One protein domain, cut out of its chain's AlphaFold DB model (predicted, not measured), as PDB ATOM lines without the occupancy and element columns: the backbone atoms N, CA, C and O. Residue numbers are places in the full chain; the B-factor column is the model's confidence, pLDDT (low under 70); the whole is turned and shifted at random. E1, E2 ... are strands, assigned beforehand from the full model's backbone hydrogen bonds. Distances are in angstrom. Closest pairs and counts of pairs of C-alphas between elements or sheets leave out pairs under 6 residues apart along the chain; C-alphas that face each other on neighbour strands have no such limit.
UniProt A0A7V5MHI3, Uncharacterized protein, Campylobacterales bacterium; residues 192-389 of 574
ATOM      1  N   TYR A 192     -29.466 -11.324   8.130       98.12
ATOM      2  CA  TYR A 192     -29.183  -9.899   7.980       98.12
ATOM      3  C   TYR A 192     -30.415  -9.084   8.351       98.12
ATOM      4  O   TYR A 192     -31.494  -9.259   7.786       98.12
ATOM      5  N   ASN A 193     -30.266  -8.169   9.296       97.31
ATOM      6  CA  ASN A 193     -31.313  -7.228   9.647       97.31
ATOM      7  C   ASN A 193     -31.207  -5.984   8.763       97.31
ATOM      8  O   ASN A 193     -30.197  -5.283   8.784       97.31
ATOM      9  N   ILE A 194     -32.279  -5.739   8.014       95.56
ATOM     10  CA  ILE A 194     -32.474  -4.585   7.134       95.56
ATOM     11  C   ILE A 194     -33.771  -3.843   7.492       95.56
ATOM     12  O   ILE A 194     -34.552  -3.461   6.631       95.56
ATOM     13  N   THR A 195     -34.087  -3.699   8.784       92.19
ATOM     14  CA  THR A 195     -35.314  -3.007   9.230       92.19
ATOM     15  C   THR A 195     -35.251  -1.493   9.010       92.19
ATOM     16  O   THR A 195     -36.286  -0.872   8.772       92.19
ATOM     17  N   ASN A 196     -34.060  -0.894   9.037       90.50
ATOM     18  CA  ASN A 196     -33.869   0.535   8.779       90.50
ATOM     19  C   ASN A 196     -33.812   0.813   7.273       90.50
ATOM     20  O   ASN A 196     -32.819   1.319   6.758       90.50
ATOM     21  N   THR A 197     -34.870   0.440   6.556       92.12
ATOM     22  CA  THR A 197     -35.004   0.671   5.118       92.12
ATOM     23  C   THR A 197     -36.029   1.752   4.838       92.12
ATOM     24  O   THR A 197     -37.140   1.719   5.368       92.12
ATOM     25  N   GLY A 198     -35.680   2.692   3.970       93.00
ATOM     26  CA  GLY A 198     -36.559   3.765   3.540       93.00
ATOM     27  C   GLY A 198     -36.426   4.013   2.050       93.00
ATOM     28  O   GLY A 198     -35.380   3.767   1.454       93.00
ATOM     29  N   ILE A 199     -37.499   4.517   1.450       93.38
ATOM     30  CA  ILE A 199     -37.478   4.955   0.064       93.38
ATOM     31  C   ILE A 199     -38.156   6.308  -0.071       93.38
ATOM     32  O   ILE A 199     -39.307   6.508   0.322       93.38
ATOM     33  N   VAL A 200     -37.421   7.265  -0.617       93.19
ATOM     34  CA  VAL A 200     -37.870   8.645  -0.767       93.19
ATOM     35  C   VAL A 200     -37.497   9.150  -2.144       93.19
ATOM     36  O   VAL A 200     -36.494   8.759  -2.727       93.19
ATOM     37  N   SER A 201     -38.321  10.023  -2.694       93.06
ATOM     38  CA  SER A 201     -37.927  10.824  -3.850       93.06
ATOM     39  C   SER A 201     -37.177  12.058  -3.369       93.06
ATOM     40  O   SER A 201     -37.464  12.604  -2.301       93.06
ATOM     41  N   ILE A 202     -36.211  12.482  -4.172       93.31
ATOM     42  CA  ILE A 202     -35.483  13.729  -3.989       93.31
ATOM     43  C   ILE A 202     -35.709  14.661  -5.182       93.31
ATOM     44  O   ILE A 202     -35.952  14.180  -6.294       93.31
ATOM     45  N   PRO A 203     -35.646  15.982  -4.945       88.50
ATOM     46  CA  PRO A 203     -35.326  16.634  -3.661       88.50
ATOM     47  C   PRO A 203     -36.539  16.821  -2.736       88.50
ATOM     48  O   PRO A 203     -36.399  17.262  -1.598       88.50
ATOM     49  N   SER A 204     -37.730  16.432  -3.189       83.62
ATOM     50  CA  SER A 204     -38.952  16.440  -2.390       83.62
ATOM     51  C   SER A 204     -39.560  15.039  -2.378       83.62
ATOM     52  O   SER A 204     -39.601  14.382  -3.416       83.62
ATOM     53  N   ASN A 205     -40.042  14.571  -1.218       86.25
ATOM     54  CA  ASN A 205     -40.606  13.222  -1.055       86.25
ATOM     55  C   ASN A 205     -42.016  13.091  -1.676       86.25
ATOM     56  O   ASN A 205     -42.981  12.699  -1.022       86.25
ATOM     57  N   LYS A 206     -42.153  13.468  -2.947       86.12
ATOM     58  CA  LYS A 206     -43.383  13.389  -3.738       86.12
ATOM     59  C   LYS A 206     -43.610  11.978  -4.294       86.12
ATOM     60  O   LYS A 206     -42.690  11.174  -4.423       86.12
ATOM     61  N   ALA A 207     -44.841  11.643  -4.665       86.75
ATOM     62  CA  ALA A 207     -45.139  10.363  -5.326       86.75
ATOM     63  C   ALA A 207     -44.625  10.292  -6.780       86.75
ATOM     64  O   ALA A 207     -44.676   9.242  -7.414       86.75
ATOM     65  N   TYR A 208     -44.110  11.396  -7.313       89.12
ATOM     66  CA  TYR A 208     -43.529  11.474  -8.643       89.12
ATOM     67  C   TYR A 208     -42.186  12.201  -8.595       89.12
ATOM     68  O   TYR A 208     -41.835  12.832  -7.597       89.12
ATOM     69  N   LEU A 209     -41.457  12.103  -9.698       94.06
ATOM     70  CA  LEU A 209     -40.222  12.823  -9.955       94.06
ATOM     71  C   LEU A 209     -40.001  12.948 -11.463       94.06
ATOM     72  O   LEU A 209     -40.700  12.310 -12.255       94.06
ATOM     73  N   TYR A 210     -39.011  13.737 -11.867       95.62
ATOM     74  CA  TYR A 210     -38.656  13.874 -13.273       95.62
ATOM     75  C   TYR A 210     -37.532  12.924 -13.682       95.62
ATOM     76  O   TYR A 210     -36.551  12.728 -12.960       95.62
ATOM     77  N   MET A 211     -37.686  12.343 -14.873       96.44
ATOM     78  CA  MET A 211     -36.638  11.564 -15.523       96.44
ATOM     79  C   MET A 211     -35.411  12.447 -15.752       96.44
ATOM     80  O   MET A 211     -35.530  13.608 -16.150       96.44
ATOM     81  N   GLY A 212     -34.224  11.897 -15.528       93.38
ATOM     82  CA  GLY A 212     -32.981  12.652 -15.592       93.38
ATOM     83  C   GLY A 212     -31.765  11.749 -15.734       93.38
ATOM     84  O   GLY A 212     -31.751  10.602 -15.292       93.38
ATOM     85  N   ASP A 213     -30.721  12.281 -16.363       89.00
ATOM     86  CA  ASP A 213     -29.437  11.592 -16.433       89.00
ATOM     87  C   ASP A 213     -28.655  11.827 -15.136       89.00
ATOM     88  O   ASP A 213     -28.147  12.927 -14.908       89.00
ATOM     89  N   ILE A 214     -28.530  10.787 -14.305       89.94
ATOM     90  CA  ILE A 214     -27.782  10.857 -13.039       89.94
ATOM     91  C   ILE A 214     -26.309  11.241 -13.262       89.94
ATOM     92  O   ILE A 214     -25.698  11.868 -12.401       89.94
ATOM     93  N   ASN A 215     -25.749  10.971 -14.449       87.50
ATOM     94  CA  ASN A 215     -24.401  11.428 -14.806       87.50
ATOM     95  C   ASN A 215     -24.280  12.960 -14.864       87.50
ATOM     96  O   ASN A 215     -23.171  13.486 -14.800       87.50
ATOM     97  N   ARG A 216     -25.398  13.678 -15.028       88.81
ATOM     98  CA  ARG A 216     -25.438  15.146 -15.077       88.81
ATOM     99  C   ARG A 216     -25.780  15.766 -13.729       88.81
ATOM    100  O   ARG A 216     -25.271  16.839 -13.431       88.81
ATOM    101  N   SER A 217     -26.659  15.135 -12.954       91.19
ATOM    102  CA  SER A 217     -27.028  15.594 -11.614       91.19
ATOM    103  C   SER A 217     -27.596  14.452 -10.773       91.19
ATOM    104  O   SER A 217     -28.427  13.678 -11.245       91.19
ATOM    105  N   THR A 218     -27.186  14.392  -9.507       92.44
ATOM    106  CA  THR A 218     -27.716  13.469  -8.491       92.44
ATOM    107  C   THR A 218     -28.849  14.088  -7.663       92.44
ATOM    108  O   THR A 218     -29.208  13.539  -6.630       92.44
ATOM    109  N   GLU A 219     -29.380  15.250  -8.054       93.50
ATOM    110  CA  GLU A 219     -30.362  16.008  -7.256       93.50
ATOM    111  C   GLU A 219     -31.820  15.601  -7.523       93.50
ATOM    112  O   GLU A 219     -32.717  16.035  -6.807       93.50
ATOM    113  N   MET A 220     -32.061  14.745  -8.522       94.81
ATOM    114  CA  MET A 220     -33.386  14.255  -8.903       94.81
ATOM    115  C   MET A 220     -33.355  12.735  -9.058       94.81
ATOM    116  O   MET A 220     -32.605  12.197  -9.877       94.81
ATOM    117  N   GLY A 221     -34.185  12.030  -8.294       95.31
ATOM    118  CA  GLY A 221     -34.222  10.570  -8.305       95.31
ATOM    119  C   GLY A 221     -34.962   9.984  -7.109       95.31
ATOM    120  O   GLY A 221     -35.563  10.700  -6.307       95.31
ATOM    121  N   VAL A 222     -34.933   8.661  -7.004       95.31
ATOM    122  CA  VAL A 222     -35.458   7.914  -5.858       95.31
ATOM    123  C   VAL A 222     -34.279   7.367  -5.068       95.31
ATOM    124  O   VAL A 222     -33.489   6.608  -5.621       95.31
ATOM    125  N   ILE A 223     -34.158   7.753  -3.801       94.94
ATOM    126  CA  ILE A 223     -33.173   7.208  -2.870       94.94
ATOM    127  C   ILE A 223     -33.808   6.053  -2.105       94.94
ATOM    128  O   ILE A 223     -34.825   6.233  -1.436       94.94
ATOM    129  N   LEU A 224     -33.176   4.888  -2.191       94.69
ATOM    130  CA  LEU A 224     -33.342   3.782  -1.261       94.69
ATOM    131  C   LEU A 224     -32.210   3.863  -0.236       94.69
ATOM    132  O   LEU A 224     -31.049   3.744  -0.613       94.69
ATOM    133  N   SER A 225     -32.549   4.031   1.036       95.12
ATOM    134  CA  SER A 225     -31.598   4.010   2.151       95.12
ATOM    135  C   SER A 225     -31.798   2.733   2.956       95.12
ATOM    136  O   SER A 225     -32.944   2.364   3.221       95.12
ATOM    137  N   ALA A 226     -30.720   2.055   3.340       95.69
ATOM    138  CA  ALA A 226     -30.787   0.823   4.121       95.69
ATOM    139  C   ALA A 226     -29.563   0.656   5.029       95.69
ATOM    140  O   ALA A 226     -28.438   0.893   4.597       95.69
ATOM    141  N   ASP A 227     -29.774   0.162   6.248       96.88
ATOM    142  CA  ASP A 227     -28.703  -0.423   7.063       96.88
ATOM    143  C   ASP A 227     -28.724  -1.943   6.899       96.88
ATOM    144  O   ASP A 227     -29.784  -2.557   7.003       96.88
ATOM    145  N   VAL A 228     -27.566  -2.555   6.663       97.75
ATOM    146  CA  VAL A 228     -27.388  -4.011   6.624       97.75
ATOM    147  C   VAL A 228     -26.582  -4.416   7.847       97.75
ATOM    148  O   VAL A 228     -25.400  -4.087   7.948       97.75
ATOM    149  N   ILE A 229     -27.226  -5.130   8.771       98.06
ATOM    150  CA  ILE A 229     -26.639  -5.542  10.050       98.06
ATOM    151  C   ILE A 229     -26.567  -7.069  10.102       98.06
ATOM    152  O   ILE A 229     -27.602  -7.734  10.064       98.06
ATOM    153  N   ALA A 230     -25.370  -7.642  10.217       97.88
ATOM    154  CA  ALA A 230     -25.200  -9.085  10.402       97.88
ATOM    155  C   ALA A 230     -25.641  -9.506  11.815       97.88
ATOM    156  O   ALA A 230     -25.184  -8.925  12.805       97.88
ATOM    157  N   GLN A 231     -26.527 -10.504  11.921       97.31
ATOM    158  CA  GLN A 231     -27.092 -10.967  13.191       97.31
ATOM    159  C   GLN A 231     -26.991 -12.484  13.387       97.31
ATOM    160  O   GLN A 231     -27.059 -13.274  12.439       97.31
ATOM    161  N   GLY A 232     -26.831 -12.894  14.647       95.94
ATOM    162  CA  GLY A 232     -27.022 -14.279  15.076       95.94
ATOM    163  C   GLY A 232     -28.507 -14.633  15.193       95.94
ATOM    164  O   GLY A 232     -29.375 -13.765  15.118       95.94
ATOM    165  N   MET A 233     -28.823 -15.911  15.415       94.38
ATOM    166  CA  MET A 233     -30.212 -16.376  15.568       94.38
ATOM    167  C   MET A 233     -30.936 -15.759  16.777       94.38
ATOM    168  O   MET A 233     -32.162 -15.663  16.793       94.38
ATOM    169  N   ASP A 234     -30.189 -15.303  17.779       90.06
ATOM    170  CA  ASP A 234     -30.700 -14.565  18.933       90.06
ATOM    171  C   ASP A 234     -30.980 -13.077  18.635       90.06
ATOM    172  O   ASP A 234     -31.420 -12.337  19.517       90.06
ATOM    173  N   GLY A 235     -30.732 -12.625  17.400       92.75
ATOM    174  CA  GLY A 235     -30.944 -11.256  16.939       92.75
ATOM    175  C   GLY A 235     -29.869 -10.262  17.384       92.75
ATOM    176  O   GLY A 235     -30.045  -9.059  17.175       92.75
ATOM    177  N   ARG A 236     -28.774 -10.723  18.004       91.75
ATOM    178  CA  ARG A 236     -27.647  -9.859  18.380       91.75
ATOM    179  C   ARG A 236     -26.777  -9.549  17.167       91.75
ATOM    180  O   ARG A 236     -26.574 -10.402  16.309       91.75
ATOM    181  N   GLN A 237     -26.266  -8.321  17.116       94.00
ATOM    182  CA  GLN A 237     -25.325  -7.873  16.092       94.00
ATOM    183  C   GLN A 237     -23.960  -8.543  16.276       94.00
ATOM    184  O   GLN A 237     -23.444  -8.611  17.391       94.00
ATOM    185  N   LEU A 238     -23.384  -9.016  15.173       93.50
ATOM    186  CA  LEU A 238     -22.123  -9.755  15.158       93.50
ATOM    187  C   LEU A 238     -20.959  -8.780  14.983       93.50
ATOM    188  O   LEU A 238     -20.658  -8.344  13.872       93.50
ATOM    189  N   THR A 239     -20.306  -8.416  16.085       92.00
ATOM    190  CA  THR A 239     -19.303  -7.340  16.083       92.00
ATOM    191  C   THR A 239     -18.058  -7.656  15.260       92.00
ATOM    192  O   THR A 239     -17.436  -6.724  14.760       92.00
ATOM    193  N   ASN A 240     -17.735  -8.938  15.062       92.06
ATOM    194  CA  ASN A 240     -16.590  -9.381  14.260       92.06
ATOM    195  C   ASN A 240     -16.923  -9.546  12.768       92.06
ATOM    196  O   ASN A 240     -16.072  -9.969  11.983       92.06
ATOM    197  N   TYR A 241     -18.149  -9.220  12.342       94.56
ATOM    198  CA  TYR A 241     -18.505  -9.207  10.923       94.56
ATOM    199  C   TYR A 241     -18.011  -7.911  10.272       94.56
ATOM    200  O   TYR A 241     -18.773  -7.008   9.937       94.56
ATOM    201  N   THR A 242     -16.697  -7.778  10.151       94.19
ATOM    202  CA  THR A 242     -16.041  -6.587   9.607       94.19
ATOM    203  C   THR A 242     -14.965  -6.971   8.597       94.19
ATOM    204  O   THR A 242     -14.535  -8.126   8.531       94.19
ATOM    205  N   VAL A 243     -14.536  -6.008   7.781       92.69
ATOM    206  CA  VAL A 243     -13.529  -6.195   6.729       92.69
ATOM    207  C   VAL A 243     -12.190  -6.699   7.272       92.69
ATOM    208  O   VAL A 243     -11.528  -7.487   6.601       92.69
ATOM    209  N   GLY A 244     -11.791  -6.278   8.476       88.75
ATOM    210  CA  GLY A 244     -10.575  -6.747   9.142       88.75
ATOM    211  C   GLY A 244     -10.684  -8.158   9.730       88.75
ATOM    212  O   GLY A 244      -9.697  -8.658  10.267       88.75
ATOM    213  N   CYS A 245     -11.865  -8.777   9.633       90.50
ATOM    214  CA  CYS A 245     -12.242 -10.014  10.306       90.50
ATOM    215  C   CYS A 245     -12.937 -10.990   9.350       90.50
ATOM    216  O   CYS A 245     -12.301 -11.536   8.451       90.50
ATOM    217  N   MET A 246     -14.238 -11.230   9.559       92.06
ATOM    218  CA  MET A 246     -14.999 -12.312   8.930       92.06
ATOM    219  C   MET A 246     -16.094 -11.815   7.979       92.06
ATOM    220  O   MET A 246     -16.962 -12.596   7.602       92.06
ATOM    221  N   ALA A 247     -16.108 -10.530   7.606       95.31
ATOM    222  CA  ALA A 247     -17.113 -10.047   6.665       95.31
ATOM    223  C   ALA A 247     -16.959 -10.721   5.293       95.31
ATOM    224  O   ALA A 247     -15.873 -10.750   4.707       95.31
ATOM    225  N   ASN A 248     -18.085 -11.180   4.757       97.31
ATOM    226  CA  ASN A 248     -18.231 -11.611   3.372       97.31
ATOM    227  C   ASN A 248     -19.147 -10.641   2.614       97.31
ATOM    228  O   ASN A 248     -19.832  -9.797   3.204       97.31
ATOM    229  N   ASP A 249     -19.167 -10.775   1.292       97.62
ATOM    230  CA  ASP A 249     -20.052  -9.992   0.442       97.62
ATOM    231  C   ASP A 249     -21.520 -10.340   0.728       97.62
ATOM    232  O   ASP A 249     -21.886 -11.503   0.934       97.62
ATOM    233  N   VAL A 250     -22.376  -9.321   0.722       97.69
ATOM    234  CA  VAL A 250     -23.829  -9.467   0.852       97.69
ATOM    235  C   VAL A 250     -24.485  -9.014  -0.447       97.69
ATOM    236  O   VAL A 250     -24.206  -7.940  -0.970       97.69
ATOM    237  N   ALA A 251     -25.362  -9.842  -0.990       96.38
ATOM    238  CA  ALA A 251     -26.165  -9.563  -2.165       96.38
ATOM    239  C   ALA A 251     -27.542  -9.058  -1.729       96.38
ATOM    240  O   ALA A 251     -28.283  -9.800  -1.078       96.38
ATOM    241  N   LEU A 252     -27.894  -7.825  -2.104       94.81
ATOM    242  CA  LEU A 252     -29.245  -7.306  -1.909       94.81
ATOM    243  C   LEU A 252     -30.070  -7.453  -3.187       94.81
ATOM    244  O   LEU A 252     -29.598  -7.128  -4.278       94.81
ATOM    245  N   ASP A 253     -31.306  -7.908  -3.041       92.25
ATOM    246  CA  ASP A 253     -32.254  -8.069  -4.138       92.25
ATOM    247  C   ASP A 253     -33.473  -7.180  -3.903       92.25
ATOM    248  O   ASP A 253     -34.101  -7.237  -2.845       92.25
ATOM    249  N   LEU A 254     -33.772  -6.319  -4.872       90.94
ATOM    250  CA  LEU A 254     -34.871  -5.369  -4.791       90.94
ATOM    251  C   LEU A 254     -36.074  -5.949  -5.527       90.94
ATOM    252  O   LEU A 254     -36.035  -6.128  -6.743       90.94
ATOM    253  N   ASN A 255     -37.165  -6.168  -4.805       88.75
ATOM    254  CA  ASN A 255     -38.426  -6.592  -5.385       88.75
ATOM    255  C   ASN A 255     -39.307  -5.378  -5.694       88.75
ATOM    256  O   ASN A 255     -39.568  -4.517  -4.846       88.75
ATOM    257  N   TYR A 256     -39.779  -5.310  -6.933       88.44
ATOM    258  CA  TYR A 256     -40.542  -4.184  -7.440       88.44
ATOM    259  C   TYR A 256     -41.471  -4.610  -8.580       88.44
ATOM    260  O   TYR A 256     -41.282  -5.632  -9.239       88.44
ATOM    261  N   LEU A 257     -42.464  -3.769  -8.854       86.69
ATOM    262  CA  LEU A 257     -43.374  -3.886  -9.988       86.69
ATOM    263  C   LEU A 257     -43.248  -2.633 -10.853       86.69
ATOM    264  O   LEU A 257     -43.263  -1.521 -10.327       86.69
ATOM    265  N   ILE A 258     -43.139  -2.801 -12.173       86.50
ATOM    266  CA  ILE A 258     -43.075  -1.682 -13.126       86.50
ATOM    267  C   ILE A 258     -44.314  -1.694 -14.005       86.50
ATOM    268  O   ILE A 258     -44.643  -2.719 -14.597       86.50
ATOM    269  N   SER A 259     -44.953  -0.535 -14.133       86.56
ATOM    270  CA  SER A 259     -46.000  -0.282 -15.116       86.56
ATOM    271  C   SER A 259     -45.519   0.750 -16.136       86.56
ATOM    272  O   SER A 259     -44.963   1.792 -15.777       86.56
ATOM    273  N   THR A 260     -45.731   0.429 -17.411       88.31
ATOM    274  CA  THR A 260     -45.400   1.255 -18.577       88.31
ATOM    275  C   THR A 260     -46.577   1.255 -19.552       88.31
ATOM    276  O   THR A 260     -47.568   0.548 -19.361       88.31
ATOM    277  N   ASP A 261     -46.475   2.036 -20.618       86.00
ATOM    278  CA  ASP A 261     -47.434   2.059 -21.723       86.00
ATOM    279  C   ASP A 261     -47.527   0.722 -22.482       86.00
ATOM    280  O   ASP A 261     -48.598   0.354 -22.962       86.00
ATOM    281  N   ARG A 262     -46.437  -0.055 -22.529       82.31
ATOM    282  CA  ARG A 262     -46.413  -1.403 -23.131       82.31
ATOM    283  C   ARG A 262     -46.929  -2.507 -22.215       82.31
ATOM    284  O   ARG A 262     -47.324  -3.564 -22.705       82.31
ATOM    285  N   ASN A 263     -46.953  -2.274 -20.905       71.56
ATOM    286  CA  ASN A 263     -47.517  -3.206 -19.936       71.56
ATOM    287  C   ASN A 263     -48.607  -2.532 -19.097       71.56
ATOM    288  O   ASN A 263     -48.408  -2.136 -17.946       71.56
ATOM    289  N   MET A 264     -49.782  -2.411 -19.718       63.94
ATOM    290  CA  MET A 264     -50.954  -1.754 -19.137       63.94
ATOM    291  C   MET A 264     -51.584  -2.528 -17.966       63.94
ATOM    292  O   MET A 264     -52.477  -1.998 -17.308       63.94
ATOM    293  N   SER A 265     -51.180  -3.781 -17.713       54.69
ATOM    294  CA  SER A 265     -51.724  -4.575 -16.608       54.69
ATOM    295  C   SER A 265     -50.907  -4.348 -15.338       54.69
ATOM    296  O   SER A 265     -49.777  -4.815 -15.216       54.69
ATOM    297  N   PHE A 266     -51.515  -3.669 -14.366       55.22
ATOM    298  CA  PHE A 266     -50.933  -3.439 -13.040       55.22
ATOM    299  C   PHE A 266     -50.751  -4.729 -12.216       55.22
ATOM    300  O   PHE A 266     -49.987  -4.730 -11.255       55.22
ATOM    301  N   ASP A 267     -51.404  -5.829 -12.610       50.22
ATOM    302  CA  ASP A 267     -51.505  -7.053 -11.806       50.22
ATOM    303  C   ASP A 267     -50.478  -8.140 -12.184       50.22
ATOM    304  O   ASP A 267     -50.328  -9.119 -11.450       50.22
ATOM    305  N   ARG A 268     -49.775  -8.015 -13.327       49.22
ATOM    306  CA  ARG A 268     -48.760  -8.989 -13.793       49.22
ATOM    307  C   ARG A 268     -47.665  -8.347 -14.663       49.22
ATOM    308  O   ARG A 268     -47.698  -8.478 -15.889       49.22
ATOM    309  N   PRO A 269     -46.654  -7.695 -14.073       53.31
ATOM    310  CA  PRO A 269     -45.596  -7.084 -14.855       53.31
ATOM    311  C   PRO A 269     -44.585  -8.131 -15.345       53.31
ATOM    312  O   PRO A 269     -43.688  -8.539 -14.614       53.31
ATOM    313  N   SER A 270     -44.674  -8.555 -16.607       55.06
ATOM    314  CA  SER A 270     -43.466  -8.948 -17.338       55.06
ATOM    315  C   SER A 270     -42.741  -7.665 -17.737       55.06
ATOM    316  O   SER A 270     -43.285  -6.861 -18.500       55.06
ATOM    317  N   TYR A 271     -41.552  -7.430 -17.190       66.69
ATOM    318  CA  TYR A 271     -40.737  -6.281 -17.574       66.69
ATOM    319  C   TYR A 271     -40.276  -6.434 -19.031       66.69
ATOM    320  O   TYR A 271     -39.411  -7.256 -19.322       66.69
ATOM    321  N   ASP A 272     -40.855  -5.640 -19.934       68.19
ATOM    322  CA  ASP A 272     -40.488  -5.590 -21.360       68.19
ATOM    323  C   ASP A 272     -39.514  -4.433 -21.669       68.19
ATOM    324  O   ASP A 272     -39.269  -4.095 -22.821       68.19
ATOM    325  N   GLY A 273     -38.945  -3.794 -20.641       78.12
ATOM    326  CA  GLY A 273     -38.121  -2.591 -20.784       78.12
ATOM    327  C   GLY A 273     -38.920  -1.285 -20.737       78.12
ATOM    328  O   GLY A 273     -40.153  -1.276 -20.735       78.12
ATOM    329  N   ILE A 274     -38.192  -0.170 -20.687       86.06
ATOM    330  CA  ILE A 274     -38.735   1.185 -20.807       86.06
ATOM    331  C   ILE A 274     -38.379   1.713 -22.195       86.06
ATOM    332  O   ILE A 274     -37.253   1.523 -22.652       86.06
ATOM    333  N   TRP A 275     -39.322   2.363 -22.874       86.75
ATOM    334  CA  TRP A 275     -39.167   2.731 -24.279       86.75
ATOM    335  C   TRP A 275     -39.585   4.172 -24.525       86.75
ATOM    336  O   TRP A 275     -40.599   4.626 -24.002       86.75
ATOM    337  N   THR A 276     -38.823   4.878 -25.349       86.44
ATOM    338  CA  THR A 276     -39.261   6.139 -25.955       86.44
ATOM    339  C   THR A 276     -40.272   5.884 -27.073       86.44
ATOM    340  O   THR A 276     -40.432   4.756 -27.555       86.44
ATOM    341  N   GLU A 277     -40.940   6.949 -27.516       83.50
ATOM    342  CA  GLU A 277     -41.940   6.897 -28.593       83.50
ATOM    343  C   GLU A 277     -41.385   6.324 -29.914       83.50
ATOM    344  O   GLU A 277     -42.079   5.596 -30.622       83.50
ATOM    345  N   ASP A 278     -40.114   6.586 -30.227       85.19
ATOM    346  CA  ASP A 278     -39.425   6.087 -31.425       85.19
ATOM    347  C   ASP A 278     -38.929   4.632 -31.295       85.19
ATOM    348  O   ASP A 278     -38.340   4.081 -32.226       85.19
ATOM    349  N   GLY A 279     -39.177   3.985 -30.152       84.62
ATOM    350  CA  GLY A 279     -38.825   2.589 -29.917       84.62
ATOM    351  C   GLY A 279     -37.386   2.362 -29.459       84.62
ATOM    352  O   GLY A 279     -36.920   1.221 -29.507       84.62
ATOM    353  N   LYS A 280     -36.680   3.392 -28.977       88.56
ATOM    354  CA  LYS A 280     -35.393   3.215 -28.294       88.56
ATOM    355  C   LYS A 280     -35.613   2.760 -26.850       88.56
ATOM    356  O   LYS A 280     -36.446   3.298 -26.123       88.56
ATOM    357  N   ARG A 281     -34.861   1.741 -26.435       86.50
ATOM    358  CA  ARG A 281     -34.925   1.198 -25.078       86.50
ATOM    359  C   ARG A 281     -34.050   2.007 -24.125       86.50
ATOM    360  O   ARG A 281     -32.940   2.394 -24.479       86.50
ATOM    361  N   TYR A 282     -34.554   2.195 -22.916       86.38
ATOM    362  CA  TYR A 282     -33.874   2.796 -21.786       86.38
ATOM    363  C   TYR A 282     -33.966   1.874 -20.572       86.38
ATOM    364  O   TYR A 282     -34.950   1.158 -20.391       86.38
ATOM    365  N   ASP A 283     -32.941   1.928 -19.732       83.19
ATOM    366  CA  ASP A 283     -32.908   1.250 -18.443       83.19
ATOM    367  C   ASP A 283     -32.677   2.281 -17.322       83.19
ATOM    368  O   ASP A 283     -32.427   3.472 -17.559       83.19
ATOM    369  N   PHE A 284     -32.789   1.819 -16.079       88.25
ATOM    370  CA  PHE A 284     -32.459   2.630 -14.916       88.25
ATOM    371  C   PHE A 284     -30.949   2.815 -14.813       88.25
ATOM    372  O   PHE A 284     -30.164   1.914 -15.108       88.25
ATOM    373  N   LYS A 285     -30.553   3.986 -14.326       88.69
ATOM    374  CA  LYS A 285     -29.206   4.230 -13.821       88.69
ATOM    375  C   LYS A 285     -29.248   4.305 -12.310       88.69
ATOM    376  O   LYS A 285     -30.265   4.704 -11.733       88.69
ATOM    377  N   ARG A 286     -28.128   3.948 -11.684       90.44
ATOM    378  CA  ARG A 286     -27.985   4.035 -10.235       90.44
ATOM    379  C   ARG A 286     -26.633   4.565  -9.784       90.44
ATOM    380  O   ARG A 286     -25.620   4.382 -10.457       90.44
ATOM    381  N   VAL A 287     -26.633   5.167  -8.604       91.00
ATOM    382  CA  VAL A 287     -25.435   5.466  -7.810       91.00
ATOM    383  C   VAL A 287     -25.614   4.783  -6.467       91.00
ATOM    384  O   VAL A 287     -26.666   4.941  -5.859       91.00
ATOM    385  N   ILE A 288     -24.609   4.031  -6.019       91.75
ATOM    386  CA  ILE A 288     -24.635   3.348  -4.722       91.75
ATOM    387  C   ILE A 288     -23.555   3.953  -3.836       91.75
ATOM    388  O   ILE A 288     -22.367   3.756  -4.083       91.75
ATOM    389  N   SER A 289     -23.964   4.666  -2.797       94.06
ATOM    390  CA  SER A 289     -23.080   5.096  -1.725       94.06
ATOM    391  C   SER A 289     -23.143   4.124  -0.553       94.06
ATOM    392  O   SER A 289     -24.172   3.505  -0.303       94.06
ATOM    393  N   TYR A 290     -22.041   4.012   0.181       94.38
ATOM    394  CA  TYR A 290     -21.950   3.215   1.402       94.38
ATOM    395  C   TYR A 290     -21.478   4.104   2.549       94.38
ATOM    396  O   TYR A 290     -20.815   5.108   2.308       94.38
ATOM    397  N   ASN A 291     -21.759   3.731   3.796       93.44
ATOM    398  CA  ASN A 291     -21.209   4.380   4.995       93.44
ATOM    399  C   ASN A 291     -21.366   5.911   5.023       93.44
ATOM    400  O   ASN A 291     -20.479   6.619   5.499       93.44
ATOM    401  N   TYR A 292     -22.501   6.412   4.527       90.38
ATOM    402  CA  TYR A 292     -22.851   7.838   4.496       90.38
ATOM    403  C   TYR A 292     -21.902   8.720   3.660       90.38
ATOM    404  O   TYR A 292     -21.821   9.930   3.882       90.38
ATOM    405  N   PHE A 293     -21.180   8.150   2.685       88.56
ATOM    406  CA  PHE A 293     -20.486   8.970   1.689       88.56
ATOM    407  C   PHE A 293     -21.505   9.766   0.853       88.56
ATOM    408  O   PHE A 293     -22.603   9.295   0.558       88.56
ATOM    409  N   ALA A 294     -21.154  10.985   0.447       85.94
ATOM    410  CA  ALA A 294     -22.059  11.813  -0.343       85.94
ATOM    411  C   ALA A 294     -22.231  11.236  -1.762       85.94
ATOM    412  O   ALA A 294     -21.240  10.994  -2.456       85.94
ATOM    413  N   LEU A 295     -23.479  11.060  -2.214       84.19
ATOM    414  CA  LEU A 295     -23.814  10.470  -3.522       84.19
ATOM    415  C   LEU A 295     -23.127  11.178  -4.703       84.19
ATOM    416  O   LEU A 295     -22.718  10.526  -5.655       84.19
ATOM    417  N   ASN A 296     -22.928  12.495  -4.619       79.06
ATOM    418  CA  ASN A 296     -22.271  13.291  -5.663       79.06
ATOM    419  C   ASN A 296     -20.752  13.047  -5.789       79.06
ATOM    420  O   ASN A 296     -20.130  13.552  -6.722       79.06
ATOM    421  N   THR A 297     -20.146  12.297  -4.864       81.00
ATOM    422  CA  THR A 297     -18.721  11.922  -4.908       81.00
ATOM    423  C   THR A 297     -18.490  10.510  -5.441       81.00
ATOM    424  O   THR A 297     -17.345  10.122  -5.685       81.00
ATOM    425  N   VAL A 298     -19.561   9.737  -5.631       82.50
ATOM    426  CA  VAL A 298     -19.489   8.336  -6.038       82.50
ATOM    427  C   VAL A 298     -19.648   8.223  -7.557       82.50
ATOM    428  O   VAL A 298     -20.549   8.843  -8.126       82.50
ATOM    429  N   PRO A 299     -18.810   7.426  -8.247       79.62
ATOM    430  CA  PRO A 299     -18.993   7.153  -9.666       79.62
ATOM    431  C   PRO A 299     -20.360   6.525  -9.948       79.62
ATOM    432  O   PRO A 299     -20.783   5.595  -9.260       79.62
ATOM    433  N   VAL A 300     -21.027   6.996 -10.998       77.94
ATOM    434  CA  VAL A 300     -22.272   6.386 -11.471       77.94
ATOM    435  C   VAL A 300     -21.983   4.996 -12.033       77.94
ATOM    436  O   VAL A 300     -21.051   4.821 -12.826       77.94
ATOM    437  N   ASP A 301     -22.792   4.008 -11.639       72.88
ATOM    438  CA  ASP A 301     -22.751   2.674 -12.236       72.88
ATOM    439  C   ASP A 301     -23.318   2.780 -13.655       72.88
ATOM    440  O   ASP A 301     -24.528   2.755 -13.879       72.88
ATOM    441  N   ASN A 302     -22.419   2.972 -14.623       65.50
ATOM    442  CA  ASN A 302     -22.767   3.091 -16.038       65.50
ATOM    443  C   ASN A 302     -23.161   1.750 -16.670       65.50
ATOM    444  O   ASN A 302     -23.491   1.725 -17.855       65.50
ATOM    445  N   ASN A 303     -23.111   0.639 -15.928       61.41
ATOM    446  CA  ASN A 303     -23.646  -0.611 -16.442       61.41
ATOM    447  C   ASN A 303     -25.171  -0.509 -16.472       61.41
ATOM    448  O   ASN A 303     -25.832  -0.678 -15.444       61.41
ATOM    449  N   GLU A 304     -25.705  -0.255 -17.668       51.75
ATOM    450  CA  GLU A 304     -27.125  -0.383 -17.982       51.75
ATOM    451  C   GLU A 304     -27.596  -1.742 -17.476       51.75
ATOM    452  O   GLU A 304     -27.194  -2.803 -17.958       51.75
ATOM    453  N   SER A 305     -28.366  -1.721 -16.399       52.16
ATOM    454  CA  SER A 305     -28.916  -2.933 -15.839       52.16
ATOM    455  C   SER A 305     -30.307  -2.634 -15.328       52.16
ATOM    456  O   SER A 305     -30.564  -1.598 -14.716       52.16
ATOM    457  N   ASN A 306     -31.223  -3.544 -15.652       62.69
ATOM    458  CA  ASN A 306     -32.572  -3.568 -15.115       62.69
ATOM    459  C   ASN A 306     -32.524  -3.331 -13.591       62.69
ATOM    460  O   ASN A 306     -31.576  -3.771 -12.934       62.69
ATOM    461  N   LEU A 307     -33.553  -2.691 -13.025       70.56
ATOM    462  CA  LEU A 307     -33.698  -2.508 -11.569       70.56
ATOM    463  C   LEU A 307     -33.481  -3.824 -10.785       70.56
ATOM    464  O   LEU A 307     -33.081  -3.777  -9.628       70.56
ATOM    465  N   SER A 308     -33.681  -4.977 -11.437       61.66
ATOM    466  CA  SER A 308     -33.521  -6.346 -10.932       61.66
ATOM    467  C   SER A 308     -32.077  -6.815 -10.757       61.66
ATOM    468  O   SER A 308     -31.852  -7.990 -10.470       61.66
ATOM    469  N   ARG A 309     -31.063  -5.988 -11.035       73.56
ATOM    470  CA  ARG A 309     -29.680  -6.407 -10.805       73.56
ATOM    471  C   ARG A 309     -29.378  -6.351  -9.315       73.56
ATOM    472  O   ARG A 309     -29.360  -5.260  -8.739       73.56
ATOM    473  N   VAL A 310     -29.017  -7.512  -8.766       87.00
ATOM    474  CA  VAL A 310     -28.456  -7.673  -7.418       87.00
ATOM    475  C   VAL A 310     -27.501  -6.520  -7.099       87.00
ATOM    476  O   VAL A 310     -26.596  -6.190  -7.878       87.00
ATOM    477  N   ILE A 311     -27.746  -5.868  -5.970       90.94
ATOM    478  CA  ILE A 311     -26.932  -4.781  -5.442       90.94
ATOM    479  C   ILE A 311     -25.867  -5.431  -4.555       90.94
ATOM    480  O   ILE A 311     -26.209  -5.989  -3.511       90.94
ATOM    481  N   PRO A 312     -24.583  -5.403  -4.944       92.31
ATOM    482  CA  PRO A 312     -23.539  -5.948  -4.096       92.31
ATOM    483  C   PRO A 312     -23.302  -5.016  -2.907       92.31
ATOM    484  O   PRO A 312     -23.269  -3.796  -3.055       92.31
ATOM    485  N   VAL A 313     -23.069  -5.582  -1.736       95.75
ATOM    486  CA  VAL A 313     -22.496  -4.918  -0.567       95.75
ATOM    487  C   VAL A 313     -21.188  -5.649  -0.285       95.75
ATOM    488  O   VAL A 313     -21.199  -6.683   0.383       95.75
ATOM    489  N   PRO A 314     -20.071  -5.170  -0.858       96.06
ATOM    490  CA  PRO A 314     -18.781  -5.819  -0.681       96.06
ATOM    491  C   PRO A 314     -18.380  -5.859   0.791       96.06
ATOM    492  O   PRO A 314     -18.674  -4.917   1.538       96.06
ATOM    493  N   ARG A 315     -17.648  -6.894   1.201       95.88
ATOM    494  CA  ARG A 315     -17.138  -7.035   2.572       95.88
ATOM    495  C   ARG A 315     -16.370  -5.805   3.055       95.88
ATOM    496  O   ARG A 315     -16.448  -5.457   4.228       95.88
ATOM    497  N   GLU A 316     -15.699  -5.080   2.154       95.88
ATOM    498  CA  GLU A 316     -14.939  -3.865   2.473       95.88
ATOM    499  C   GLU A 316     -15.818  -2.702   2.957       95.88
ATOM    500  O   GLU A 316     -15.302  -1.673   3.397       95.88
ATOM    501  N   LYS A 317     -17.146  -2.829   2.856       96.38
ATOM    502  CA  LYS A 317     -18.102  -1.835   3.353       96.38
ATOM    503  C   LYS A 317     -18.486  -2.060   4.812       96.38
ATOM    504  O   LYS A 317     -18.866  -1.091   5.463       96.38
ATOM    505  N   PHE A 318     -18.281  -3.257   5.358       95.56
ATOM    506  CA  PHE A 318     -18.444  -3.537   6.785       95.56
ATOM    507  C   PHE A 318     -17.199  -3.076   7.555       95.56
ATOM    508  O   PHE A 318     -16.305  -3.857   7.863       95.56
ATOM    509  N   LEU A 319     -17.096  -1.772   7.811       93.44
ATOM    510  CA  LEU A 319     -15.923  -1.181   8.460       93.44
ATOM    511  C   LEU A 319     -15.774  -1.669   9.908       93.44
ATOM    512  O   LEU A 319     -16.767  -1.773  10.628       93.44
ATOM    513  N   ASP A 320     -14.536  -1.855  10.375       89.62
ATOM    514  CA  ASP A 320     -14.256  -2.348  11.738       89.62
ATOM    515  C   ASP A 320     -14.911  -1.480  12.826       89.62
ATOM    516  O   ASP A 320     -15.516  -1.975  13.774       89.62
ATOM    517  N   VAL A 321     -14.922  -0.157  12.626       88.19
ATOM    518  CA  VAL A 321     -15.551   0.811  13.543       88.19
ATOM    519  C   VAL A 321     -17.081   0.699  13.634       88.19
ATOM    520  O   VAL A 321     -17.675   1.290  14.534       88.19
ATOM    521  N   LYS A 322     -17.727  -0.008  12.697       86.25
ATOM    522  CA  LYS A 322     -19.185  -0.199  12.626       86.25
ATOM    523  C   LYS A 322     -19.644  -1.579  13.111       86.25
ATOM    524  O   LYS A 322     -20.844  -1.789  13.239       86.25
ATOM    525  N   LYS A 323     -18.715  -2.489  13.433       89.50
ATOM    526  CA  LYS A 323     -18.980  -3.750  14.152       89.50
ATOM    527  C   LYS A 323     -20.131  -4.593  13.574       89.50
ATOM    528  O   LYS A 323     -21.085  -4.891  14.288       89.50
ATOM    529  N   GLY A 324     -20.095  -4.956  12.291       91.94
ATOM    530  CA  GLY A 324     -21.154  -5.784  11.684       91.94
ATOM    531  C   GLY A 324     -22.285  -5.031  10.992       91.94
ATOM    532  O   GLY A 324     -23.236  -5.661  10.536       91.94
ATOM    533  N   GLU A 325     -22.181  -3.708  10.887       96.44
ATOM    534  CA  GLU A 325     -23.151  -2.848  10.209       96.44
ATOM    535  C   GLU A 325     -22.509  -2.104   9.031       96.44
ATOM    536  O   GLU A 325     -21.368  -1.640   9.103       96.44
ATOM    537  N   THR A 326     -23.272  -1.938   7.954       97.25
ATOM    538  CA  THR A 326     -22.979  -0.973   6.892       97.25
ATOM    539  C   THR A 326     -24.254  -0.256   6.483       97.25
ATOM    540  O   THR A 326     -25.306  -0.873   6.332       97.25
ATOM    541  N   HIS A 327     -24.140   1.045   6.239       96.69
ATOM    542  CA  HIS A 327     -25.207   1.832   5.631       96.69
ATOM    543  C   HIS A 327     -25.030   1.868   4.114       96.69
ATOM    544  O   HIS A 327     -23.891   1.897   3.635       96.69
ATOM    545  N   LEU A 328     -26.124   1.922   3.362       95.44
ATOM    546  CA  LEU A 328     -26.115   2.199   1.933       95.44
ATOM    547  C   LEU A 328     -27.234   3.160   1.519       95.44
ATOM    548  O   LEU A 328     -28.354   3.078   2.015       95.44
ATOM    549  N   ASP A 329     -26.918   4.003   0.541       94.94
ATOM    550  CA  ASP A 329     -27.867   4.850  -0.179       94.94
ATOM    551  C   ASP A 329     -27.780   4.524  -1.669       94.94
ATOM    552  O   ASP A 329     -26.703   4.590  -2.265       94.94
ATOM    553  N   ILE A 330     -28.910   4.203  -2.295       93.31
ATOM    554  CA  ILE A 330     -29.000   3.922  -3.727       93.31
ATOM    555  C   ILE A 330     -29.920   4.935  -4.381       93.31
ATOM    556  O   ILE A 330     -31.129   4.917  -4.164       93.31
ATOM    557  N   LEU A 331     -29.353   5.789  -5.225       94.38
ATOM    558  CA  LEU A 331     -30.112   6.733  -6.033       94.38
ATOM    559  C   LEU A 331     -30.451   6.107  -7.382       94.38
ATOM    560  O   LEU A 331     -29.538   5.749  -8.120       94.38
ATOM    561  N   TYR A 332     -31.734   6.052  -7.731       93.44
ATOM    562  CA  TYR A 332     -32.241   5.585  -9.021       93.44
ATOM    563  C   TYR A 332     -32.892   6.707  -9.832       93.44
ATOM    564  O   TYR A 332     -33.638   7.529  -9.296       93.44
ATOM    565  N   ASN A 333     -32.678   6.695 -11.149       94.69
ATOM    566  CA  ASN A 333     -33.449   7.479 -12.116       94.69
ATOM    567  C   ASN A 333     -33.443   6.791 -13.492       94.69
ATOM    568  O   ASN A 333     -32.608   5.928 -13.770       94.69
ATOM    569  N   ILE A 334     -34.387   7.165 -14.349       93.31
ATOM    570  CA  ILE A 334     -34.467   6.734 -15.742       93.31
ATOM    571  C   ILE A 334     -33.746   7.774 -16.589       93.31
ATOM    572  O   ILE A 334     -34.054   8.968 -16.522       93.31
ATOM    573  N   ASN A 335     -32.788   7.314 -17.393       90.19
ATOM    574  CA  ASN A 335     -32.043   8.203 -18.266       90.19
ATOM    575  C   ASN A 335     -32.978   8.856 -19.293       90.19
ATOM    576  O   ASN A 335     -33.794   8.191 -19.931       90.19
ATOM    577  N   LYS A 336     -32.827  10.166 -19.460       91.62
ATOM    578  CA  LYS A 336     -33.687  10.971 -20.316       91.62
ATOM    579  C   LYS A 336     -33.028  11.186 -21.677       91.62
ATOM    580  O   LYS A 336     -32.015  11.881 -21.766       91.62
ATOM    581  N   ASP A 337     -33.617  10.644 -22.742       92.38
ATOM    582  CA  ASP A 337     -33.300  11.092 -24.104       92.38
ATOM    583  C   ASP A 337     -33.745  12.543 -24.250       92.38
ATOM    584  O   ASP A 337     -34.888  12.825 -23.929       92.38
ATOM    585  N   LEU A 338     -32.918  13.473 -24.717       94.25
ATOM    586  CA  LEU A 338     -33.325  14.883 -24.820       94.25
ATOM    587  C   LEU A 338     -34.135  15.195 -26.083       94.25
ATOM    588  O   LEU A 338     -34.720  16.277 -26.175       94.25
ATOM    589  N   ASN A 339     -34.160  14.271 -27.041       93.88
ATOM    590  CA  ASN A 339     -34.756  14.451 -28.359       93.88
ATOM    591  C   ASN A 339     -36.027  13.613 -28.530       93.88
ATOM    592  O   ASN A 339     -36.914  14.007 -29.287       93.88
ATOM    593  N   HIS A 340     -36.148  12.511 -27.784       93.19
ATOM    594  CA  HIS A 340     -37.275  11.585 -27.880       93.19
ATOM    595  C   HIS A 340     -38.024  11.479 -26.546       93.19
ATOM    596  O   HIS A 340     -37.445  11.043 -25.548       93.19
ATOM    597  N   PRO A 341     -39.299  11.899 -26.488       93.56
ATOM    598  CA  PRO A 341     -40.069  11.813 -25.260       93.56
ATOM    599  C   PRO A 341     -40.432  10.362 -24.914       93.56
ATOM    600  O   PRO A 341     -40.378   9.449 -25.745       93.56
ATOM    601  N   MET A 342     -40.797  10.162 -23.652       93.12
ATOM    602  CA  MET A 342     -41.112   8.863 -23.069       93.12
ATOM    603  C   MET A 342     -42.355   8.981 -22.198       93.12
ATOM    604  O   MET A 342     -42.478   9.930 -21.422       93.12
ATOM    605  N   ASN A 343     -43.263   8.014 -22.316       92.94
ATOM    606  CA  ASN A 343     -44.443   7.947 -21.461       92.94
ATOM    607  C   ASN A 343     -44.059   7.732 -19.984       92.94
ATOM    608  O   ASN A 343     -42.985   7.198 -19.698       92.94
ATOM    609  N   PRO A 344     -44.916   8.132 -19.025       93.06
ATOM    610  CA  PRO A 344     -44.639   7.945 -17.607       93.06
ATOM    611  C   PRO A 344     -44.343   6.487 -17.253       93.06
ATOM    612  O   PRO A 344     -44.981   5.565 -17.764       93.06
ATOM    613  N   VAL A 345     -43.408   6.286 -16.326       92.19
ATOM    614  CA  VAL A 345     -43.052   4.961 -15.803       92.19
ATOM    615  C   VAL A 345     -43.342   4.932 -14.318       92.19
ATOM    616  O   VAL A 345     -42.806   5.735 -13.558       92.19
ATOM    617  N   ARG A 346     -44.172   3.989 -13.883       91.06
ATOM    618  CA  ARG A 346     -44.505   3.812 -12.470       91.06
ATOM    619  C   ARG A 346     -43.771   2.606 -11.910       91.06
ATOM    620  O   ARG A 346     -43.857   1.523 -12.480       91.06
ATOM    621  N   VAL A 347     -43.109   2.790 -10.774       90.44
ATOM    622  CA  VAL A 347     -42.428   1.722 -10.039       90.44
ATOM    623  C   VAL A 347     -43.031   1.618  -8.646       90.44
ATOM    624  O   VAL A 347     -43.068   2.604  -7.915       90.44
ATOM    625  N   THR A 348     -43.500   0.430  -8.281       90.62
ATOM    626  CA  THR A 348     -43.927   0.100  -6.918       90.62
ATOM    627  C   THR A 348     -42.860  -0.769  -6.280       90.62
ATOM    628  O   THR A 348     -42.606  -1.872  -6.755       90.62
ATOM    629  N   PHE A 349     -42.237  -0.267  -5.221       91.06
ATOM    630  CA  PHE A 349     -41.198  -0.963  -4.474       91.06
ATOM    631  C   PHE A 349     -41.845  -1.767  -3.343       91.06
ATOM    632  O   PHE A 349     -42.583  -1.207  -2.532       91.06
ATOM    633  N   SER A 350     -41.588  -3.074  -3.309       89.81
ATOM    634  CA  SER A 350     -42.241  -4.001  -2.378       89.81
ATOM    635  C   SER A 350     -41.364  -4.267  -1.159       89.81
ATOM    636  O   SER A 350     -41.759  -4.004  -0.019       89.81
ATOM    637  N   ASP A 351     -40.156  -4.762  -1.404       91.69
ATOM    638  CA  ASP A 351     -39.226  -5.206  -0.379       91.69
ATOM    639  C   ASP A 351     -37.795  -5.273  -0.912       91.69
ATOM    640  O   ASP A 351     -37.548  -5.357  -2.116       91.69
ATOM    641  N   LEU A 352     -36.852  -5.202   0.016       93.44
ATOM    642  CA  LEU A 352     -35.439  -5.465  -0.178       93.44
ATOM    643  C   LEU A 352     -35.113  -6.752   0.572       93.44
ATOM    644  O   LEU A 352     -35.488  -6.897   1.732       93.44
ATOM    645  N   ASN A 353     -34.410  -7.671  -0.070       94.12
ATOM    646  CA  ASN A 353     -33.899  -8.882   0.556       94.12
ATOM    647  C   ASN A 353     -32.368  -8.837   0.585       94.12
ATOM    648  O   ASN A 353     -31.755  -8.127  -0.206       94.12
ATOM    649  N   ALA A 354     -31.752  -9.594   1.483       96.50
ATOM    650  CA  ALA A 354     -30.310  -9.690   1.664       96.50
ATOM    651  C   ALA A 354     -29.913 -11.162   1.764       96.50
ATOM    652  O   ALA A 354     -30.591 -11.929   2.439       96.50
ATOM    653  N   THR A 355     -28.827 -11.564   1.108       97.12
ATOM    654  CA  THR A 355     -28.287 -12.932   1.168       97.12
ATOM    655  C   THR A 355     -26.763 -12.925   1.104       97.12
ATOM    656  O   THR A 355     -26.181 -12.020   0.514       97.12
ATOM    657  N   SER A 356     -26.095 -13.931   1.673       97.62
ATOM    658  CA  SER A 356     -24.641 -14.105   1.514       97.62
ATOM    659  C   SER A 356     -24.286 -15.578   1.368       97.62
ATOM    660  O   SER A 356     -24.259 -16.325   2.342       97.62
ATOM    661  N   VAL A 357     -24.029 -16.008   0.130       96.19
ATOM    662  CA  VAL A 357     -23.696 -17.409  -0.183       96.19
ATOM    663  C   VAL A 357     -22.366 -17.822   0.453       96.19
ATOM    664  O   VAL A 357     -22.244 -18.946   0.932       96.19
ATOM    665  N   ASP A 358     -21.403 -16.903   0.522       96.31
ATOM    666  CA  ASP A 358     -20.079 -17.155   1.106       96.31
ATOM    667  C   ASP A 358     -20.101 -17.251   2.641       96.31
ATOM    668  O   ASP A 358     -19.143 -17.731   3.245       96.31
ATOM    669  N   SER A 359     -21.214 -16.857   3.266       96.62
ATOM    670  CA  SER A 359     -21.466 -16.985   4.707       96.62
ATOM    671  C   SER A 359     -22.305 -18.225   5.052       96.62
ATOM    672  O   SER A 359     -22.970 -18.270   6.088       96.62
ATOM    673  N   ALA A 360     -22.352 -19.226   4.168       97.25
ATOM    674  CA  ALA A 360     -23.147 -20.425   4.403       97.25
ATOM    675  C   ALA A 360     -22.632 -21.245   5.602       97.25
ATOM    676  O   ALA A 360     -21.429 -21.428   5.785       97.25
ATOM    677  N   SER A 361     -23.559 -21.790   6.391       97.12
ATOM    678  CA  SER A 361     -23.262 -22.530   7.623       97.12
ATOM    679  C   SER A 361     -24.123 -23.779   7.799       97.12
ATOM    680  O   SER A 361     -25.122 -23.971   7.112       97.12
ATOM    681  N   SER A 362     -23.749 -24.657   8.725       96.19
ATOM    682  CA  SER A 362     -24.493 -25.880   9.026       96.19
ATOM    683  C   SER A 362     -25.464 -25.676  10.190       96.19
ATOM    684  O   SER A 362     -25.046 -25.301  11.285       96.19
ATOM    685  N   MET A 363     -26.758 -25.937   9.979       94.19
ATOM    686  CA  MET A 363     -27.804 -25.901  11.018       94.19
ATOM    687  C   MET A 363     -29.138 -26.496  10.525       94.19
ATOM    688  O   MET A 363     -29.354 -26.604   9.317       94.19
ATOM    689  N   LYS A 364     -30.064 -26.838  11.432       92.06
ATOM    690  CA  LYS A 364     -31.412 -27.378  11.127       92.06
ATOM    691  C   LYS A 364     -31.399 -28.549  10.130       92.06
ATOM    692  O   LYS A 364     -32.225 -28.615   9.221       92.06
ATOM    693  N   GLY A 365     -30.430 -29.452  10.251       90.25
ATOM    694  CA  GLY A 365     -30.240 -30.604   9.371       90.25
ATOM    695  C   GLY A 365     -29.618 -30.269   8.006       90.25
ATOM    696  O   GLY A 365     -29.413 -31.167   7.187       90.25
ATOM    697  N   LEU A 366     -29.267 -29.007   7.743       92.69
ATOM    698  CA  LEU A 366     -28.642 -28.547   6.499       92.69
ATOM    699  C   LEU A 366     -27.119 -28.451   6.656       92.69
ATOM    700  O   LEU A 366     -26.640 -28.054   7.714       92.69
ATOM    701  N   ASP A 367     -26.372 -28.823   5.609       91.38
ATOM    702  CA  ASP A 367     -24.907 -28.605   5.524       91.38
ATOM    703  C   ASP A 367     -24.549 -27.216   4.978       91.38
ATOM    704  O   ASP A 367     -23.401 -26.792   5.031       91.38
ATOM    705  N   SER A 368     -25.522 -26.530   4.375       94.94
ATOM    706  CA  SER A 368     -25.327 -25.235   3.729       94.94
ATOM    707  C   SER A 368     -26.616 -24.422   3.815       94.94
ATOM    708  O   SER A 368     -27.461 -24.414   2.920       94.94
ATOM    709  N   PHE A 369     -26.801 -23.797   4.967       96.69
ATOM    710  CA  PHE A 369     -27.786 -22.763   5.213       96.69
ATOM    711  C   PHE A 369     -27.181 -21.416   4.813       96.69
ATOM    712  O   PHE A 369     -26.176 -20.995   5.380       96.69
ATOM    713  N   VAL A 370     -27.784 -20.751   3.830       97.19
ATOM    714  CA  VAL A 370     -27.374 -19.413   3.389       97.19
ATOM    715  C   VAL A 370     -28.118 -18.377   4.236       97.19
ATOM    716  O   VAL A 370     -29.353 -18.387   4.205       97.19
ATOM    717  N   PRO A 371     -27.423 -17.486   4.971       96.69
ATOM    718  CA  PRO A 371     -28.086 -16.429   5.723       96.69
ATOM    719  C   PRO A 371     -28.864 -15.510   4.786       96.69
ATOM    720  O   PRO A 371     -28.396 -15.152   3.699       96.69
ATOM    721  N   PHE A 372     -30.062 -15.132   5.222       95.75
ATOM    722  CA  PHE A 372     -31.002 -14.311   4.463       95.75
ATOM    723  C   PHE A 372     -31.529 -13.145   5.312       95.75
ATOM    724  O   PHE A 372     -31.203 -13.035   6.497       95.75
ATOM    725  N   ALA A 373     -32.322 -12.248   4.722       95.75
ATOM    726  CA  ALA A 373     -32.897 -11.136   5.466       95.75
ATOM    727  C   ALA A 373     -33.824 -11.630   6.583       95.75
ATOM    728  O   ALA A 373     -34.668 -12.505   6.384       95.75
ATOM    729  N   LYS A 374     -33.721 -11.011   7.757       95.25
ATOM    730  CA  LYS A 374     -34.620 -11.261   8.880       95.25
ATOM    731  C   LYS A 374     -36.076 -11.150   8.433       95.25
ATOM    732  O   LYS A 374     -36.445 -10.213   7.722       95.25
ATOM    733  N   ALA A 375     -36.925 -12.075   8.877       90.38
ATOM    734  CA  ALA A 375     -38.345 -12.051   8.537       90.38
ATOM    735  C   ALA A 375     -38.986 -10.684   8.850       90.38
ATOM    736  O   ALA A 375     -38.826 -10.146   9.946       90.38
ATOM    737  N   ASN A 376     -39.738 -10.148   7.882       85.81
ATOM    738  CA  ASN A 376     -40.367  -8.819   7.913       85.81
ATOM    739  C   ASN A 376     -39.397  -7.620   7.985       85.81
ATOM    740  O   ASN A 376     -39.848  -6.498   8.213       85.81
ATOM    741  N   SER A 377     -38.090  -7.819   7.798       90.12
ATOM    742  CA  SER A 377     -37.161  -6.719   7.515       90.12
ATOM    743  C   SER A 377     -37.166  -6.386   6.020       90.12
ATOM    744  O   SER A 377     -37.622  -7.190   5.208       90.12
ATOM    745  N   GLY A 378     -36.744  -5.173   5.655       88.62
ATOM    746  CA  GLY A 378     -36.636  -4.757   4.258       88.62
ATOM    747  C   GLY A 378     -37.955  -4.452   3.551       88.62
ATOM    748  O   GLY A 378     -37.939  -4.090   2.378       88.62
ATOM    749  N   HIS A 379     -39.105  -4.568   4.222       91.00
ATOM    750  CA  HIS A 379     -40.392  -4.223   3.623       91.00
ATOM    751  C   HIS A 379     -40.592  -2.707   3.601       91.00
ATOM    752  O   HIS A 379     -40.571  -2.059   4.648       91.00
ATOM    753  N   PHE A 380     -40.867  -2.139   2.427       86.19
ATOM    754  CA  PHE A 380     -41.104  -0.700   2.322       86.19
ATOM    755  C   PHE A 380     -42.521  -0.309   2.784       86.19
ATOM    756  O   PHE A 380     -42.744   0.830   3.196       86.19
ATOM    757  N   GLY A 381     -43.492  -1.227   2.747       78.56
ATOM    758  CA  GLY A 381     -44.916  -0.936   2.953       78.56
ATOM    759  C   GLY A 381     -45.684  -0.795   1.633       78.56
ATOM    760  O   GLY A 381     -45.096  -0.606   0.571       78.56
ATOM    761  N   SER A 382     -47.020  -0.842   1.687       68.81
ATOM    762  CA  SER A 382     -47.901  -0.913   0.504       68.81
ATOM    763  C   SER A 382     -47.944   0.340  -0.386       68.81
ATOM    764  O   SER A 382     -48.559   0.298  -1.446       68.81
ATOM    765  N   ASN A 383     -47.333   1.454   0.032       65.75
ATOM    766  CA  ASN A 383     -47.532   2.773  -0.588       65.75
ATOM    767  C   ASN A 383     -46.267   3.352  -1.243       65.75
ATOM    768  O   ASN A 383     -46.221   4.544  -1.545       65.75
ATOM    769  N   ASN A 384     -45.238   2.540  -1.485       87.06
ATOM    770  CA  ASN A 384     -43.985   3.019  -2.076       87.06
ATOM    771  C   ASN A 384     -44.025   2.953  -3.592       87.06
ATOM    772  O   ASN A 384     -43.243   2.261  -4.236       87.06
ATOM    773  N   THR A 385     -44.968   3.689  -4.161       89.94
ATOM    774  CA  THR A 385     -45.080   3.871  -5.601       89.94
ATOM    775  C   THR A 385     -44.488   5.218  -5.984       89.94
ATOM    776  O   THR A 385     -44.870   6.249  -5.429       89.94
ATOM    777  N   LYS A 386     -43.558   5.211  -6.940       91.75
ATOM    778  CA  LYS A 386     -42.954   6.412  -7.518       91.75
ATOM    779  C   LYS A 386     -43.195   6.433  -9.022       91.75
ATOM    780  O   LYS A 386     -42.950   5.437  -9.703       91.75
ATOM    781  N   THR A 387     -43.661   7.563  -9.544       92.44
ATOM    782  CA  THR A 387     -43.853   7.759 -10.986       92.44
ATOM    783  C   THR A 387     -42.775   8.679 -11.550       92.44
ATOM    784  O   THR A 387     -42.649   9.835 -11.154       92.44
ATOM    785  N   PHE A 388     -42.003   8.170 -12.499       94.81
ATOM    786  CA  PHE A 388     -41.010   8.916 -13.251       94.81
ATOM    787  C   PHE A 388     -41.702   9.567 -14.447       94.81
ATOM    788  O   PHE A 388     -42.285   8.879 -15.286       94.81
ATOM    789  N   MET A 389     -41.649  10.893 -14.511       94.50
ATOM    790  CA  MET A 389     -42.304  11.696 -15.540       94.50
ATOM    791  C   MET A 389     -41.271  12.298 -16.483       94.50
ATOM    792  O   MET A 389     -40.262  12.858 -16.049       94.50
TER     793      MET A 389
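Overview. This is residues 192 to 389 of the 574 residues of an uncharacterized protein of Campylobacterales bacterium (UniProt A0A7V5MHI3). With little regular structure, the antiparallel sheet E1-E3-E7-E5 partly faces the curled, mixed sheet E2-E11-E8-E4-E6 as a sandwich, with hairpin E9-E10 at one end. The class is all strand: 73 of 198 printed residues are in eleven named strands, E1 to E11 in order. It is compact, radius of gyration of the C-alphas 18.0 A, spanning 53 by 37 by 27 A.

Arrangement. E1, residues 197 to 202, is antiparallel to E3, residues 221 to 231, with N 198 and O 225 within hydrogen-bond range at 2.9 A. The sheets' parts that face each other are 9.1 A centre to centre.

Along the chain. E2 is residues 208 to 210, E4 250 to 259, E5 284 to 290, E6 311 to 313, E7 325 to 334, E8 345 to 355, E9 361 to 363, E10 366 to 369, E11 385 to 389. C-alpha 197 is at (-35.004, 0.671, 5.118), C-alpha 389 at (-42.304, 11.696, -15.540).

Size, cuts and confidence. The printed part has no cut. E4 to E5 is a long link. In the model 17 printed residues have pLDDT under 70, among them residues 264 to 272.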